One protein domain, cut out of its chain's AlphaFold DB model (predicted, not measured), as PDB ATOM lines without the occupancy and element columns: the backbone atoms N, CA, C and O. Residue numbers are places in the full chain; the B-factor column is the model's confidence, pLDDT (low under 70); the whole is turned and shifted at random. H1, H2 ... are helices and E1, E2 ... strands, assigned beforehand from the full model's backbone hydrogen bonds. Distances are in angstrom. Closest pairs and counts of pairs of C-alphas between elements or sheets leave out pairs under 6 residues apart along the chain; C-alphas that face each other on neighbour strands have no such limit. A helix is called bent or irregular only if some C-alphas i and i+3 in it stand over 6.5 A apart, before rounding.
ATOM      1  N   GLN A   6     192.226 221.403 264.450       75.88
ATOM      2  CA  GLN A   6     192.032 222.802 264.066       75.88
ATOM      3  C   GLN A   6     191.745 222.903 262.572       75.88
ATOM      4  O   GLN A   6     192.382 222.232 261.762       75.88
ATOM      5  N   LEU A   7     190.776 223.742 262.209       79.00
ATOM      6  CA  LEU A   7     190.438 224.037 260.819       79.00
ATOM      7  C   LEU A   7     190.789 225.493 260.580       79.00
ATOM      8  O   LEU A   7     190.307 226.365 261.298       79.00
ATOM      9  N   PHE A   8     191.606 225.751 259.568       85.31
ATOM     10  CA  PHE A   8     191.976 227.099 259.169       85.31
ATOM     11  C   PHE A   8     191.804 227.241 257.664       85.31
ATOM     12  O   PHE A   8     192.393 226.491 256.885       85.31
ATOM     13  N   VAL A   9     190.984 228.205 257.262       88.19
ATOM     14  CA  VAL A   9     190.696 228.523 255.871       88.19
ATOM     15  C   VAL A   9     190.922 230.012 255.665       88.19
ATOM     16  O   VAL A   9     190.371 230.847 256.382       88.19
ATOM     17  N   GLN A  10     191.718 230.339 254.651       93.88
ATOM     18  CA  GLN A  10     191.971 231.705 254.223       93.88
ATOM     19  C   GLN A  10     191.746 231.786 252.716       93.88
ATOM     20  O   GLN A  10     192.378 231.059 251.950       93.88
ATOM     21  N   ILE A  11     190.829 232.651 252.290       94.12
ATOM     22  CA  ILE A  11     190.439 232.790 250.886       94.12
ATOM     23  C   ILE A  11     190.588 234.247 250.478       94.12
ATOM     24  O   ILE A  11     189.983 235.134 251.082       94.12
ATOM     25  N   GLN A  12     191.361 234.486 249.419       96.56
ATOM     26  CA  GLN A  12     191.357 235.775 248.740       96.56
ATOM     27  C   GLN A  12     190.073 235.899 247.929       96.56
ATOM     28  O   GLN A  12     189.828 235.133 246.996       96.56
ATOM     29  N   ILE A  13     189.235 236.852 248.304       95.06
ATOM     30  CA  ILE A  13     187.931 237.070 247.697       95.06
ATOM     31  C   ILE A  13     187.618 238.558 247.768       95.06
ATOM     32  O   ILE A  13     187.886 239.211 248.771       95.06
ATOM     33  N   SER A  14     187.077 239.122 246.688       95.94
ATOM     34  CA  SER A  14     186.680 240.531 246.697       95.94
ATOM     35  C   SER A  14     185.491 240.743 247.630       95.94
ATOM     36  O   SER A  14     184.666 239.845 247.807       95.94
ATOM     37  N   LYS A  15     185.336 241.959 248.163       94.62
ATOM     38  CA  LYS A  15     184.230 242.266 249.079       94.62
ATOM     39  C   LYS A  15     182.868 241.967 248.451       94.62
ATOM     40  O   LYS A  15     182.037 241.320 249.073       94.62
ATOM     41  N   SER A  16     182.675 242.347 247.187       95.69
ATOM     42  CA  SER A  16     181.431 242.060 246.466       95.69
ATOM     43  C   SER A  16     181.183 240.558 246.293       95.69
ATOM     44  O   SER A  16     180.048 240.123 246.462       95.69
ATOM     45  N   ALA A  17     182.212 239.763 245.985       95.56
ATOM     46  CA  ALA A  17     182.060 238.315 245.858       95.56
ATOM     47  C   ALA A  17     181.809 237.646 247.218       95.56
ATOM     48  O   ALA A  17     181.002 236.725 247.297       95.56
ATOM     49  N   PHE A  18     182.440 238.137 248.287       95.31
ATOM     50  CA  PHE A  18     182.187 237.677 249.649       95.31
ATOM     51  C   PHE A  18     180.747 237.973 250.082       95.31
ATOM     52  O   PHE A  18     180.061 237.083 250.574       95.31
ATOM     53  N   ASP A  19     180.249 239.181 249.817       95.69
ATOM     54  CA  ASP A  19     178.864 239.548 250.120       95.69
ATOM     55  C   ASP A  19     177.863 238.678 249.346       95.69
ATOM     56  O   ASP A  19     176.861 238.243 249.907       95.69
ATOM     57  N   GLN A  20     178.151 238.356 248.080       96.19
ATOM     58  CA  GLN A  20     177.336 237.408 247.312       96.19
ATOM     59  C   GLN A  20     177.406 235.992 247.892       96.19
ATOM     60  O   GLN A  20     176.374 235.343 248.046       96.19
ATOM     61  N   PHE A  21     178.600 235.522 248.260       93.81
ATOM     62  CA  PHE A  21     178.799 234.222 248.898       93.81
ATOM     63  C   PHE A  21     177.979 234.079 250.185       93.81
ATOM     64  O   PHE A  21     177.312 233.066 250.369       93.81
ATOM     65  N   LEU A  22     177.936 235.111 251.030       94.31
ATOM     66  CA  LEU A  22     177.133 235.107 252.256       94.31
ATOM     67  C   LEU A  22     175.623 234.958 251.996       94.31
ATOM     68  O   LEU A  22     174.910 234.393 252.828       94.31
ATOM     69  N   LEU A  23     175.137 235.424 250.841       95.81
ATOM     70  CA  LEU A  23     173.737 235.305 250.421       95.81
ATOM     71  C   LEU A  23     173.413 233.962 249.753       95.81
ATOM     72  O   LEU A  23     172.233 233.626 249.608       95.81
ATOM     73  N   HIS A  24     174.422 233.187 249.343       93.56
ATOM     74  CA  HIS A  24     174.190 231.882 248.737       93.56
ATOM     75  C   HIS A  24     173.532 230.934 249.733       93.56
ATOM     76  O   HIS A  24     173.885 230.877 250.911       93.56
ATOM     77  N   LYS A  25     172.569 230.161 249.234       91.44
ATOM     78  CA  LYS A  25     171.950 229.088 250.005       91.44
ATOM     79  C   LYS A  25     172.836 227.855 249.971       91.44
ATOM     80  O   LYS A  25     173.341 227.490 248.913       91.44
ATOM     81  N   VAL A  26     172.959 227.196 251.114       85.88
ATOM     82  CA  VAL A  26     173.562 225.871 251.216       85.88
ATOM     83  C   VAL A  26     172.664 224.892 250.455       85.88
ATOM     84  O   VAL A  26     171.456 224.818 250.707       85.88
ATOM     85  N   VAL A  27     173.245 224.180 249.492       87.06
ATOM     86  CA  VAL A  27     172.537 223.249 248.604       87.06
ATOM     87  C   VAL A  27     173.032 221.819 248.798       87.06
ATOM     88  O   VAL A  27     174.190 221.643 249.177       87.06
ATOM     89  N   PRO A  28     172.186 220.810 248.509       83.25
ATOM     90  CA  PRO A  28     172.582 219.416 248.601       83.25
ATOM     91  C   PRO A  28     173.826 219.106 247.765       83.25
ATOM     92  O   PRO A  28     173.967 219.645 246.659       83.25
ATOM     93  N   PRO A  29     174.692 218.188 248.221       80.75
ATOM     94  CA  PRO A  29     175.938 217.893 247.535       80.75
ATOM     95  C   PRO A  29     175.709 217.220 246.180       80.75
ATOM     96  O   PRO A  29     176.523 217.353 245.274       80.75
ATOM     97  N   SER A  30     174.550 216.574 246.008       80.94
ATOM     98  CA  SER A  30     174.081 215.995 244.745       80.94
ATOM     99  C   SER A  30     173.984 217.000 243.588       80.94
ATOM    100  O   SER A  30     173.854 216.594 242.434       80.94
ATOM    101  N   GLN A  31     174.063 218.309 243.859       85.56
ATOM    102  CA  GLN A  31     174.152 219.341 242.822       85.56
ATOM    103  C   GLN A  31     175.562 219.498 242.228       85.56
ATOM    104  O   GLN A  31     175.707 220.118 241.171       85.56
ATOM    105  N   PHE A  32     176.590 218.936 242.864       87.19
ATOM    106  CA  PHE A  32     177.982 219.013 242.426       87.19
ATOM    107  C   PHE A  32     178.417 217.671 241.832       87.19
ATOM    108  O   PHE A  32     178.274 216.620 242.450       87.19
ATOM    109  N   ARG A  33     178.933 217.698 240.599       86.06
ATOM    110  CA  ARG A  33     179.266 216.472 239.844       86.06
ATOM    111  C   ARG A  33     180.480 215.730 240.397       86.06
ATOM    112  O   ARG A  33     180.601 214.536 240.182       86.06
ATOM    113  N   ASP A  34     181.366 216.455 241.055       89.44
ATOM    114  CA  ASP A  34     182.633 216.002 241.626       89.44
ATOM    115  C   ASP A  34     182.517 215.607 243.105       89.44
ATOM    116  O   ASP A  34     183.471 215.092 243.687       89.44
ATOM    117  N   TRP A  35     181.350 215.814 243.719       86.75
ATOM    118  CA  TRP A  35     181.140 215.523 245.132       86.75
ATOM    119  C   TRP A  35     181.292 214.036 245.462       86.75
ATOM    120  O   TRP A  35     181.961 213.691 246.434       86.75
ATOM    121  N   GLU A  36     180.683 213.147 244.671       85.19
ATOM    122  CA  GLU A  36     180.742 211.705 244.942       85.19
ATOM    123  C   GLU A  36     182.168 211.164 244.801       85.19
ATOM    124  O   GLU A  36     182.614 210.371 245.635       85.19
ATOM    125  N   ASP A  37     182.905 211.653 243.801       87.19
ATOM    126  CA  ASP A  37     184.310 211.312 243.591       87.19
ATOM    127  C   ASP A  37     185.152 211.763 244.790       87.19
ATOM    128  O   ASP A  37     185.888 210.957 245.365       87.19
ATOM    129  N   TRP A  38     184.978 213.012 245.234       85.56
ATOM    130  CA  TRP A  38     185.658 213.541 246.416       85.56
ATOM    131  C   TRP A  38     185.340 212.729 247.678       85.56
ATOM    132  O   TRP A  38     186.254 212.317 248.395       85.56
ATOM    133  N   LEU A  39     184.059 212.435 247.923       84.25
ATOM    134  CA  LEU A  39     183.611 211.670 249.089       84.25
ATOM    135  C   LEU A  39     184.199 210.250 249.097       84.25
ATOM    136  O   LEU A  39     184.528 209.713 250.154       84.25
ATOM    137  N   SER A  40     184.361 209.639 247.921       83.06
ATOM    138  CA  SER A  40     184.931 208.293 247.789       83.06
ATOM    139  C   SER A  40     186.424 208.228 248.133       83.06
ATOM    140  O   SER A  40     186.895 207.191 248.612       83.06
ATOM    141  N   MET A  41     187.148 209.329 247.906       85.06
ATOM    142  CA  MET A  41     188.591 209.459 248.125       85.06
ATOM    143  C   MET A  41     188.944 210.013 249.509       85.06
ATOM    144  O   MET A  41     190.105 209.955 249.906       85.06
ATOM    145  N   ALA A  42     187.970 210.555 250.239       78.44
ATOM    146  CA  ALA A  42     188.192 211.132 251.553       78.44
ATOM    147  C   ALA A  42     188.573 210.062 252.593       78.44
ATOM    148  O   ALA A  42     187.934 209.012 252.725       78.44
ATOM    149  N   GLU A  43     189.621 210.353 253.362       74.88
ATOM    150  CA  GLU A  43     190.033 209.546 254.505       74.88
ATOM    151  C   GLU A  43     189.316 210.027 255.769       74.88
ATOM    152  O   GLU A  43     189.243 211.224 256.047       74.88
ATOM    153  N   TYR A  44     188.785 209.081 256.545       68.94
ATOM    154  CA  TYR A  44     188.039 209.363 257.766       68.94
ATOM    155  C   TYR A  44     188.629 208.589 258.935       68.94
ATOM    156  O   TYR A  44     188.873 207.384 258.836       68.94
ATOM    157  N   TYR A  45     188.731 209.250 260.083       61.84
ATOM    158  CA  TYR A  45     188.813 208.549 261.357       61.84
ATOM    159  C   TYR A  45     187.392 208.129 261.763       61.84
ATOM    160  O   TYR A  45     186.543 208.962 262.078       61.84
ATOM    161  N   GLY A  46     187.099 206.825 261.694       68.94
ATOM    162  CA  GLY A  46     185.796 206.254 262.056       68.94
ATOM    163  C   GLY A  46     184.938 205.807 260.866       68.94
ATOM    164  O   GLY A  46     185.442 205.341 259.847       68.94
ATOM    165  N   SER A  47     183.611 205.864 261.024       71.56
ATOM    166  CA  SER A  47     182.677 205.412 259.980       71.56
ATOM    167  C   SER A  47     182.673 206.367 258.790       71.56
ATOM    168  O   SER A  47     182.572 207.578 258.984       71.56
ATOM    169  N   LYS A  48     182.701 205.817 257.569       75.19
ATOM    170  CA  LYS A  48     182.593 206.604 256.335       75.19
ATOM    171  C   LYS A  48     181.336 207.471 256.341       75.19
ATOM    172  O   LYS A  48     180.268 207.036 256.779       75.19
ATOM    173  N   ILE A  49     181.477 208.684 255.824       78.06
ATOM    174  CA  ILE A  49     180.359 209.589 255.575       78.06
ATOM    175  C   ILE A  49     179.717 209.180 254.246       78.06
ATOM    176  O   ILE A  49     180.412 208.983 253.255       78.06
ATOM    177  N   SER A  50     178.396 209.009 254.242       81.31
ATOM    178  CA  SER A  50     177.603 208.760 253.032       81.31
ATOM    179  C   SER A  50     176.856 210.024 252.603       81.31
ATOM    180  O   SER A  50     176.642 210.919 253.421       81.31
ATOM    181  N   ASN A  51     176.383 210.069 251.353       80.00
ATOM    182  CA  ASN A  51     175.472 211.124 250.890       80.00
ATOM    183  C   ASN A  51     174.245 211.253 251.805       80.00
ATOM    184  O   ASN A  51     173.903 212.354 252.213       80.00
ATOM    185  N   GLU A  52     173.664 210.128 252.229       81.81
ATOM    186  CA  GLU A  52     172.549 210.096 253.187       81.81
ATOM    187  C   GLU A  52     172.907 210.740 254.536       81.81
ATOM    188  O   GLU A  52     172.100 211.466 255.113       81.81
ATOM    189  N   THR A  53     174.132 210.517 255.030       79.00
ATOM    190  CA  THR A  53     174.621 211.163 256.258       79.00
ATOM    191  C   THR A  53     174.665 212.678 256.072       79.00
ATOM    192  O   THR A  53     174.195 213.418 256.932       79.00
ATOM    193  N   VAL A  54     175.203 213.153 254.947       79.44
ATOM    194  CA  VAL A  54     175.278 214.593 254.671       79.44
ATOM    195  C   VAL A  54     173.887 215.200 254.509       79.44
ATOM    196  O   VAL A  54     173.621 216.243 255.103       79.44
ATOM    197  N   ASP A  55     172.990 214.527 253.794       79.69
ATOM    198  CA  ASP A  55     171.608 214.970 253.591       79.69
ATOM    199  C   ASP A  55     170.805 215.036 254.890       79.69
ATOM    200  O   ASP A  55     170.013 215.960 255.060       79.69
ATOM    201  N   THR A  56     171.028 214.094 255.809       76.62
ATOM    202  CA  THR A  56     170.325 214.037 257.101       76.62
ATOM    203  C   THR A  56     170.749 215.173 258.026       76.62
ATOM    204  O   THR A  56     169.912 215.757 258.707       76.62
ATOM    205  N   PHE A  57     172.044 215.488 258.068       72.25
ATOM    206  CA  PHE A  57     172.589 216.410 259.064       72.25
ATOM    207  C   PHE A  57     172.750 217.852 258.559       72.25
ATOM    208  O   PHE A  57     172.884 218.773 259.362       72.25
ATOM    209  N   SER A  58     172.705 218.092 257.247       73.75
ATOM    210  CA  SER A  58     172.883 219.440 256.697       73.75
ATOM    211  C   SER A  58     171.578 220.235 256.646       73.75
ATOM    212  O   SER A  58     170.544 219.772 256.165       73.75
ATOM    213  N   ARG A  59     171.637 221.505 257.059       73.12
ATOM    214  CA  ARG A  59     170.516 222.448 256.948       73.12
ATOM    215  C   ARG A  59     170.478 223.097 255.562       73.12
ATOM    216  O   ARG A  59     171.020 224.181 255.345       73.12
ATOM    217  N   TRP A  60     169.803 222.442 254.619       83.50
ATOM    218  CA  TRP A  60     169.607 222.965 253.263       83.50
ATOM    219  C   TRP A  60     168.747 224.232 253.229       83.50
ATOM    220  O   TRP A  60     167.832 224.417 254.030       83.50
ATOM    221  N   GLY A  61     169.011 225.105 252.257       82.62
ATOM    222  CA  GLY A  61     168.192 226.289 251.984       82.62
ATOM    223  C   GLY A  61     168.454 227.500 252.887       82.62
ATOM    224  O   GLY A  61     167.966 228.589 252.566       82.62
ATOM    225  N   PHE A  62     169.244 227.341 253.954       86.31
ATOM    226  CA  PHE A  62     169.772 228.444 254.761       86.31
ATOM    227  C   PHE A  62     170.920 229.139 254.034       86.31
ATOM    228  O   PHE A  62     171.612 228.524 253.222       86.31
ATOM    229  N   THR A  63     171.111 230.428 254.302       91.56
ATOM    230  CA  THR A  63     172.239 231.174 253.740       91.56
ATOM    231  C   THR A  63     173.541 230.800 254.438       91.56
ATOM    232  O   THR A  63     173.542 230.429 255.614       91.56
ATOM    233  N   VAL A  64     174.657 230.955 253.728       89.56
ATOM    234  CA  VAL A  64     175.995 230.834 254.319       89.56
ATOM    235  C   VAL A  64     176.156 231.785 255.512       89.56
ATOM    236  O   VAL A  64     176.710 231.372 256.526       89.56
ATOM    237  N   ASP A  65     175.618 233.012 255.449       91.19
ATOM    238  CA  ASP A  65     175.633 233.945 256.592       91.19
ATOM    239  C   ASP A  65     174.968 233.353 257.840       91.19
ATOM    240  O   ASP A  65     175.551 233.370 258.921       91.19
ATOM    241  N   SER A  66     173.768 232.782 257.691       87.25
ATOM    242  CA  SER A  66     173.049 232.163 258.810       87.25
ATOM    243  C   SER A  66     173.845 231.005 259.403       87.25
ATOM    244  O   SER A  66     173.898 230.856 260.618       87.25
ATOM    245  N   TRP A  67     174.475 230.201 258.547       83.12
ATOM    246  CA  TRP A  67     175.275 229.056 258.966       83.12
ATOM    247  C   TRP A  67     176.535 229.484 259.735       83.12
ATOM    248  O   TRP A  67     176.820 228.948 260.805       83.12
ATOM    249  N   LEU A  68     177.262 230.486 259.227       85.00
ATOM    250  CA  LEU A  68     178.459 231.024 259.878       85.00
ATOM    251  C   LEU A  68     178.122 231.714 261.201       85.00
ATOM    252  O   LEU A  68     178.862 231.559 262.171       85.00
ATOM    253  N   ARG A  69     177.004 232.444 261.250       84.69
ATOM    254  CA  ARG A  69     176.524 233.115 262.458       84.69
ATOM    255  C   ARG A  69     176.254 232.119 263.579       84.69
ATOM    256  O   ARG A  69     176.807 232.293 264.662       84.69
ATOM    257  N   ASP A  70     175.504 231.052 263.295       78.56
ATOM    258  CA  ASP A  70     175.200 229.985 264.259       78.56
ATOM    259  C   ASP A  70     176.488 229.366 264.838       78.56
ATOM    260  O   ASP A  70     176.555 229.035 266.022       78.56
ATOM    261  N   TRP A  71     177.542 229.247 264.027       76.00
ATOM    262  CA  TRP A  71     178.853 228.769 264.473       76.00
ATOM    263  C   TRP A  71     179.620 229.775 265.328       76.00
ATOM    264  O   TRP A  71     180.201 229.389 266.340       76.00
ATOM    265  N   THR A  72     179.633 231.051 264.944       78.31
ATOM    266  CA  THR A  72     180.338 232.101 265.695       78.31
ATOM    267  C   THR A  72     179.648 232.473 267.004       78.31
ATOM    268  O   THR A  72     180.316 232.824 267.971       78.31
ATOM    269  N   GLU A  73     178.318 232.396 267.044       76.75
ATOM    270  CA  GLU A  73     177.504 232.688 268.229       76.75
ATOM    271  C   GLU A  73     177.286 231.428 269.094       76.75
ATOM    272  O   GLU A  73     176.887 231.518 270.260       76.75
ATOM    273  N   GLY A  74     177.582 230.244 268.547       66.44
ATOM    274  CA  GLY A  74     177.506 228.961 269.233       66.44
ATOM    275  C   GLY A  74     178.505 228.849 270.390       66.44
ATOM    276  O   GLY A  74     179.694 229.117 270.258       66.44
ATOM    277  N   LYS A  75     178.038 228.379 271.553       55.09
ATOM    278  CA  LYS A  75     178.799 228.340 272.823       55.09
ATOM    279  C   LYS A  75     179.921 227.285 272.900       55.09
ATOM    280  O   LYS A  75     180.417 227.020 273.993       55.09
ATOM    281  N   HIS A  76     180.284 226.632 271.796       52.62
ATOM    282  CA  HIS A  76     181.015 225.357 271.835       52.62
ATOM    283  C   HIS A  76     182.374 225.337 271.122       52.62
ATOM    284  O   HIS A  76     183.049 224.314 271.190       52.62
ATOM    285  N   SER A  77     182.794 226.422 270.467       60.84
ATOM    286  CA  SER A  77     184.114 226.507 269.822       60.84
ATOM    287  C   SER A  77     184.535 227.959 269.636       60.84
ATOM    288  O   SER A  77     183.695 228.795 269.307       60.84
ATOM    289  N   SER A  78     185.826 228.266 269.787       72.19
ATOM    290  CA  SER A  78     186.330 229.579 269.377       72.19
ATOM    291  C   SER A  78     186.410 229.597 267.852       72.19
ATOM    292  O   SER A  78     187.276 228.959 267.250       72.19
ATOM    293  N   VAL A  79     185.454 230.281 267.225       80.88
ATOM    294  CA  VAL A  79     185.405 230.460 265.773       80.88
ATOM    295  C   VAL A  79     185.838 231.880 265.443       80.88
ATOM    296  O   VAL A  79     185.261 232.847 265.938       80.88
ATOM    297  N   ILE A  80     186.843 232.012 264.586       85.75
ATOM    298  CA  ILE A  80     187.208 233.284 263.965       85.75
ATOM    299  C   ILE A  80     186.543 233.300 262.595       85.75
ATOM    300  O   ILE A  80     186.828 232.437 261.776       85.75
ATOM    301  N   ASN A  81     185.681 234.279 262.342       89.88
ATOM    302  CA  ASN A  81     185.095 234.541 261.030       89.88
ATOM    303  C   ASN A  81     185.261 236.032 260.731       89.88
ATOM    304  O   ASN A  81     184.530 236.860 261.275       89.88
ATOM    305  N   GLN A  82     186.254 236.381 259.920       91.62
ATOM    306  CA  GLN A  82     186.600 237.776 259.648       91.62
ATOM    307  C   GLN A  82     186.900 237.994 258.171       91.62
ATOM    308  O   GLN A  82     187.465 237.131 257.500       91.62
ATOM    309  N   TYR A  83     186.544 239.171 257.678       93.50
ATOM    310  CA  TYR A  83     186.939 239.644 256.362       93.50
ATOM    311  C   TYR A  83     187.805 240.889 256.542       93.50
ATOM    312  O   TYR A  83     187.339 241.874 257.115       93.50
ATOM    313  N   ASP A  84     189.040 240.840 256.051       92.25
ATOM    314  CA  ASP A  84     189.983 241.959 256.045       92.25
ATOM    315  C   ASP A  84     190.340 242.308 254.602       92.25
ATOM    316  O   ASP A  84     190.953 241.481 253.934       92.25
ATOM    317  N   GLU A  85     189.902 243.490 254.146       84.81
ATOM    318  CA  GLU A  85     190.053 244.167 252.839       84.81
ATOM    319  C   GLU A  85     189.932 243.317 251.550       84.81
ATOM    320  O   GLU A  85     189.193 243.694 250.636       84.81
ATOM    321  N   GLN A  86     190.593 242.166 251.456       90.75
ATOM    322  CA  GLN A  86     190.601 241.223 250.329       90.75
ATOM    323  C   GLN A  86     190.621 239.745 250.749       90.75
ATOM    324  O   GLN A  86     190.716 238.860 249.897       90.75
ATOM    325  N   THR A  87     190.584 239.462 252.048       94.56
ATOM    326  CA  THR A  87     190.792 238.121 252.580       94.56
ATOM    327  C   THR A  87     189.710 237.763 253.578       94.56
ATOM    328  O   THR A  87     189.573 238.393 254.624       94.56
ATOM    329  N   TRP A  88     188.979 236.696 253.279       95.69
ATOM    330  CA  TRP A  88     188.123 236.035 254.250       95.69
ATOM    331  C   TRP A  88     188.925 234.976 255.010       95.69
ATOM    332  O   TRP A  88     189.632 234.172 254.404       95.69
ATOM    333  N   THR A  89     188.820 234.986 256.335       92.62
ATOM    334  CA  THR A  89     189.434 234.009 257.233       92.62
ATOM    335  C   THR A  89     188.349 233.337 258.063       92.62
ATOM    336  O   THR A  89     187.607 234.018 258.777       92.62
ATOM    337  N   LEU A  90     188.307 232.007 258.001       89.69
ATOM    338  CA  LEU A  90     187.522 231.153 258.882       89.69
ATOM    339  C   LEU A  90     188.472 230.222 259.639       89.69
ATOM    340  O   LEU A  90     189.168 229.416 259.024       89.69
ATOM    341  N   ALA A  91     188.492 230.307 260.965       86.19
ATOM    342  CA  ALA A  91     189.237 229.385 261.813       86.19
ATOM    343  C   ALA A  91     188.320 228.773 262.872       86.19
ATOM    344  O   ALA A  91     187.552 229.491 263.505       86.19
ATOM    345  N   VAL A  92     188.427 227.465 263.090       80.00
ATOM    346  CA  VAL A  92     187.747 226.730 264.162       80.00
ATOM    347  C   VAL A  92     188.833 226.083 265.009       80.00
ATOM    348  O   VAL A  92     189.541 225.194 264.530       80.00
ATOM    349  N   THR A  93     189.015 226.575 266.237       66.88
ATOM    350  CA  THR A  93     190.188 226.227 267.057       66.88
ATOM    351  C   THR A  93     190.061 224.909 267.803       66.88
ATOM    352  O   THR A  93     191.081 224.362 268.196       66.88
ATOM    353  N   ASP A  94     188.842 224.416 268.018       66.31
ATOM    354  CA  ASP A  94     188.609 223.194 268.783       66.31
ATOM    355  C   ASP A  94     187.411 222.432 268.217       66.31
ATOM    356  O   ASP A  94     186.248 222.793 268.436       66.31
ATOM    357  N   PHE A  95     187.694 221.348 267.501       66.56
ATOM    358  CA  PHE A  95     186.714 220.307 267.214       66.56
ATOM    359  C   PHE A  95     187.295 218.934 267.557       66.56
ATOM    360  O   PHE A  95     188.511 218.726 267.512       66.56
ATOM    361  N   SER A  96     186.424 218.002 267.952       58.53
ATOM    362  CA  SER A  96     186.847 216.624 268.197       58.53
ATOM    363  C   SER A  96     187.000 215.881 266.864       58.53
ATOM    364  O   SER A  96     186.345 216.230 265.887       58.53
ATOM    365  N   GLU A  97     187.812 214.818 266.818       54.25
ATOM    366  CA  GLU A  97     187.990 213.934 265.642       54.25
ATOM    367  C   GLU A  97     186.677 213.397 265.027       54.25
ATOM    368  O   GLU A  97     186.678 212.817 263.941       54.25
ATOM    369  N   ASN A  98     185.530 213.593 265.682       56.44
ATOM    370  CA  ASN A  98     184.233 213.326 265.090       56.44
ATOM    371  C   ASN A  98     183.916 214.358 264.000       56.44
ATOM    372  O   ASN A  98     183.252 215.358 264.249       56.44
ATOM    373  N   TYR A  99     184.260 214.045 262.751       56.66
ATOM    374  CA  TYR A  99     183.819 214.790 261.558       56.66
ATOM    375  C   TYR A  99     182.299 214.994 261.498       56.66
ATOM    376  O   TYR A  99     181.814 215.973 260.934       56.66
ATOM    377  N   ARG A 100     181.532 214.093 262.128       55.75
ATOM    378  CA  ARG A 100     180.087 214.252 262.302       55.75
ATOM    379  C   ARG A 100     179.723 215.473 263.131       55.75
ATOM    380  O   ARG A 100     178.640 215.976 262.926       55.75
ATOM    381  N   GLU A 101     180.570 215.994 264.009       58.06
ATOM    382  CA  GLU A 101     180.289 217.248 264.714       58.06
ATOM    383  C   GLU A 101     180.200 218.436 263.757       58.06
ATOM    384  O   GLU A 101     179.395 219.323 263.994       58.06
ATOM    385  N   PHE A 102     180.936 218.449 262.644       58.78
ATOM    386  CA  PHE A 102     180.801 219.519 261.653       58.78
ATOM    387  C   PHE A 102     179.483 219.473 260.892       58.78
ATOM    388  O   PHE A 102     178.934 220.518 260.550       58.78
ATOM    389  N   ILE A 103     178.987 218.265 260.632       57.56
ATOM    390  CA  ILE A 103     177.758 218.065 259.869       57.56
ATOM    391  C   ILE A 103     176.542 218.112 260.811       57.56
ATOM    392  O   ILE A 103     175.561 218.769 260.513       57.56
ATOM    393  N   ALA A 104     176.632 217.483 261.985       51.31
ATOM    394  CA  ALA A 104     175.538 217.224 262.920       51.31
ATOM    395  C   ALA A 104     175.432 218.198 264.109       51.31
ATOM    396  O   ALA A 104     174.393 218.192 264.772       51.31
ATOM    397  N   LYS A 105     176.421 219.069 264.413       50.44
ATOM    398  CA  LYS A 105     176.286 220.041 265.537       50.44
ATOM    399  C   LYS A 105     175.111 221.013 265.383       50.44
ATOM    400  O   LYS A 105     174.823 221.751 266.319       50.44
ATOM    401  N   GLN A 106     174.409 221.014 264.254       47.34
ATOM    402  CA  GLN A 106     173.242 221.870 264.053       47.34
ATOM    403  C   GLN A 106     171.943 221.329 264.670       47.34
ATOM    404  O   GLN A 106     170.966 222.072 264.717       47.34
TER     405      GLN A 106
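Overview. This is residues 6 to 106 of the 112 residues of an uncharacterized protein of Pseudanabaena sp (UniProt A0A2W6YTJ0). A small antiparallel sheet of three strands, E1, E3 and E2, makes a wall at one end of the domain, with H1 and H4 meeting at a corner next to it. Three short helices, H2, H3 and H5, form a loose group at the other end, where H3 touches H5 and H2 is farthest from the middle. The printed part has 101 residues, with five named helices and three named strands in the order E1 H1 H2 H3 H4 E2 E3 H5, a mixed class of helices and strands. It is compact, with a radius of gyration of the C-alphas of 14.4 A, and spans 39 by 30 by 23 A.

Arrangement. Start at E1, residues 6 to 12, an edge strand antiparallel to the inner strand E3, residues 87 to 95, where N 9 and O 90 are 2.8 A apart, within hydrogen-bond range. E3 forms a hairpin with the other edge strand, E2, residues 79 to 84; look for N 80 and O 91 at 2.8 A. H1, residues 15 to 23, only grazes the sheet with residues 15 to 18. H4, residues 64 to 73, also only grazes it, with residues 68 to 73; its closest C-alphas to E2 are those of Thr 72 and Val 79, 5.3 A apart. H1 and H4 touch only at their ends, about perpendicular at 86 degrees, with the C-alphas of Leu 22 and Asp 65 closest at 4.7 A. H3, residues 51 to 57, touches H5, residues 100 to 106, with the C-alphas of Phe 57 and Ala 104 closest at 4.9 A, and neither helix is on the sheet. They run the same way at a tilt of 38 degrees, only just steep. H2, residues 35 to 41, is close to H3 but not clearly touching it, the closest C-alphas being those of Glu 36 and Asn 51 at 8.0 A. H4 and H5 are near each other, while H2 and H5 are apart. Every O i to N i+4 pair is within hydrogen-bond range in H1, H2, H3 and H4, but 2 of 3 in H5.

Along the chain. Find C-alpha 6 at (192.032, 222.802, 264.066); from there E1 runs 20.1 A. H1 then covers 12.7 A, and the short H2 and H3 follow. H4 begins at C-alpha 64, at (175.995, 230.834, 254.319), and covers 14.1 A. E2 covers 15.7 A and E3 23.4 A. H5 ends at C-alpha 106, at (173.242, 221.870, 264.053); it is irregular, with C-alphas 103 and 106 7.2 A apart.

Size, cuts and confidence. The two C-alphas farthest apart are those of Ser 47 and Glu 85, 40.1 A. The printed part has no cut, and the link from H1 to H2, with 11 residues, is long. Mean pLDDT of the printed part is 80.2; look for values under 70 at residues 44 to 46, 74 to 77 and 93 to 106.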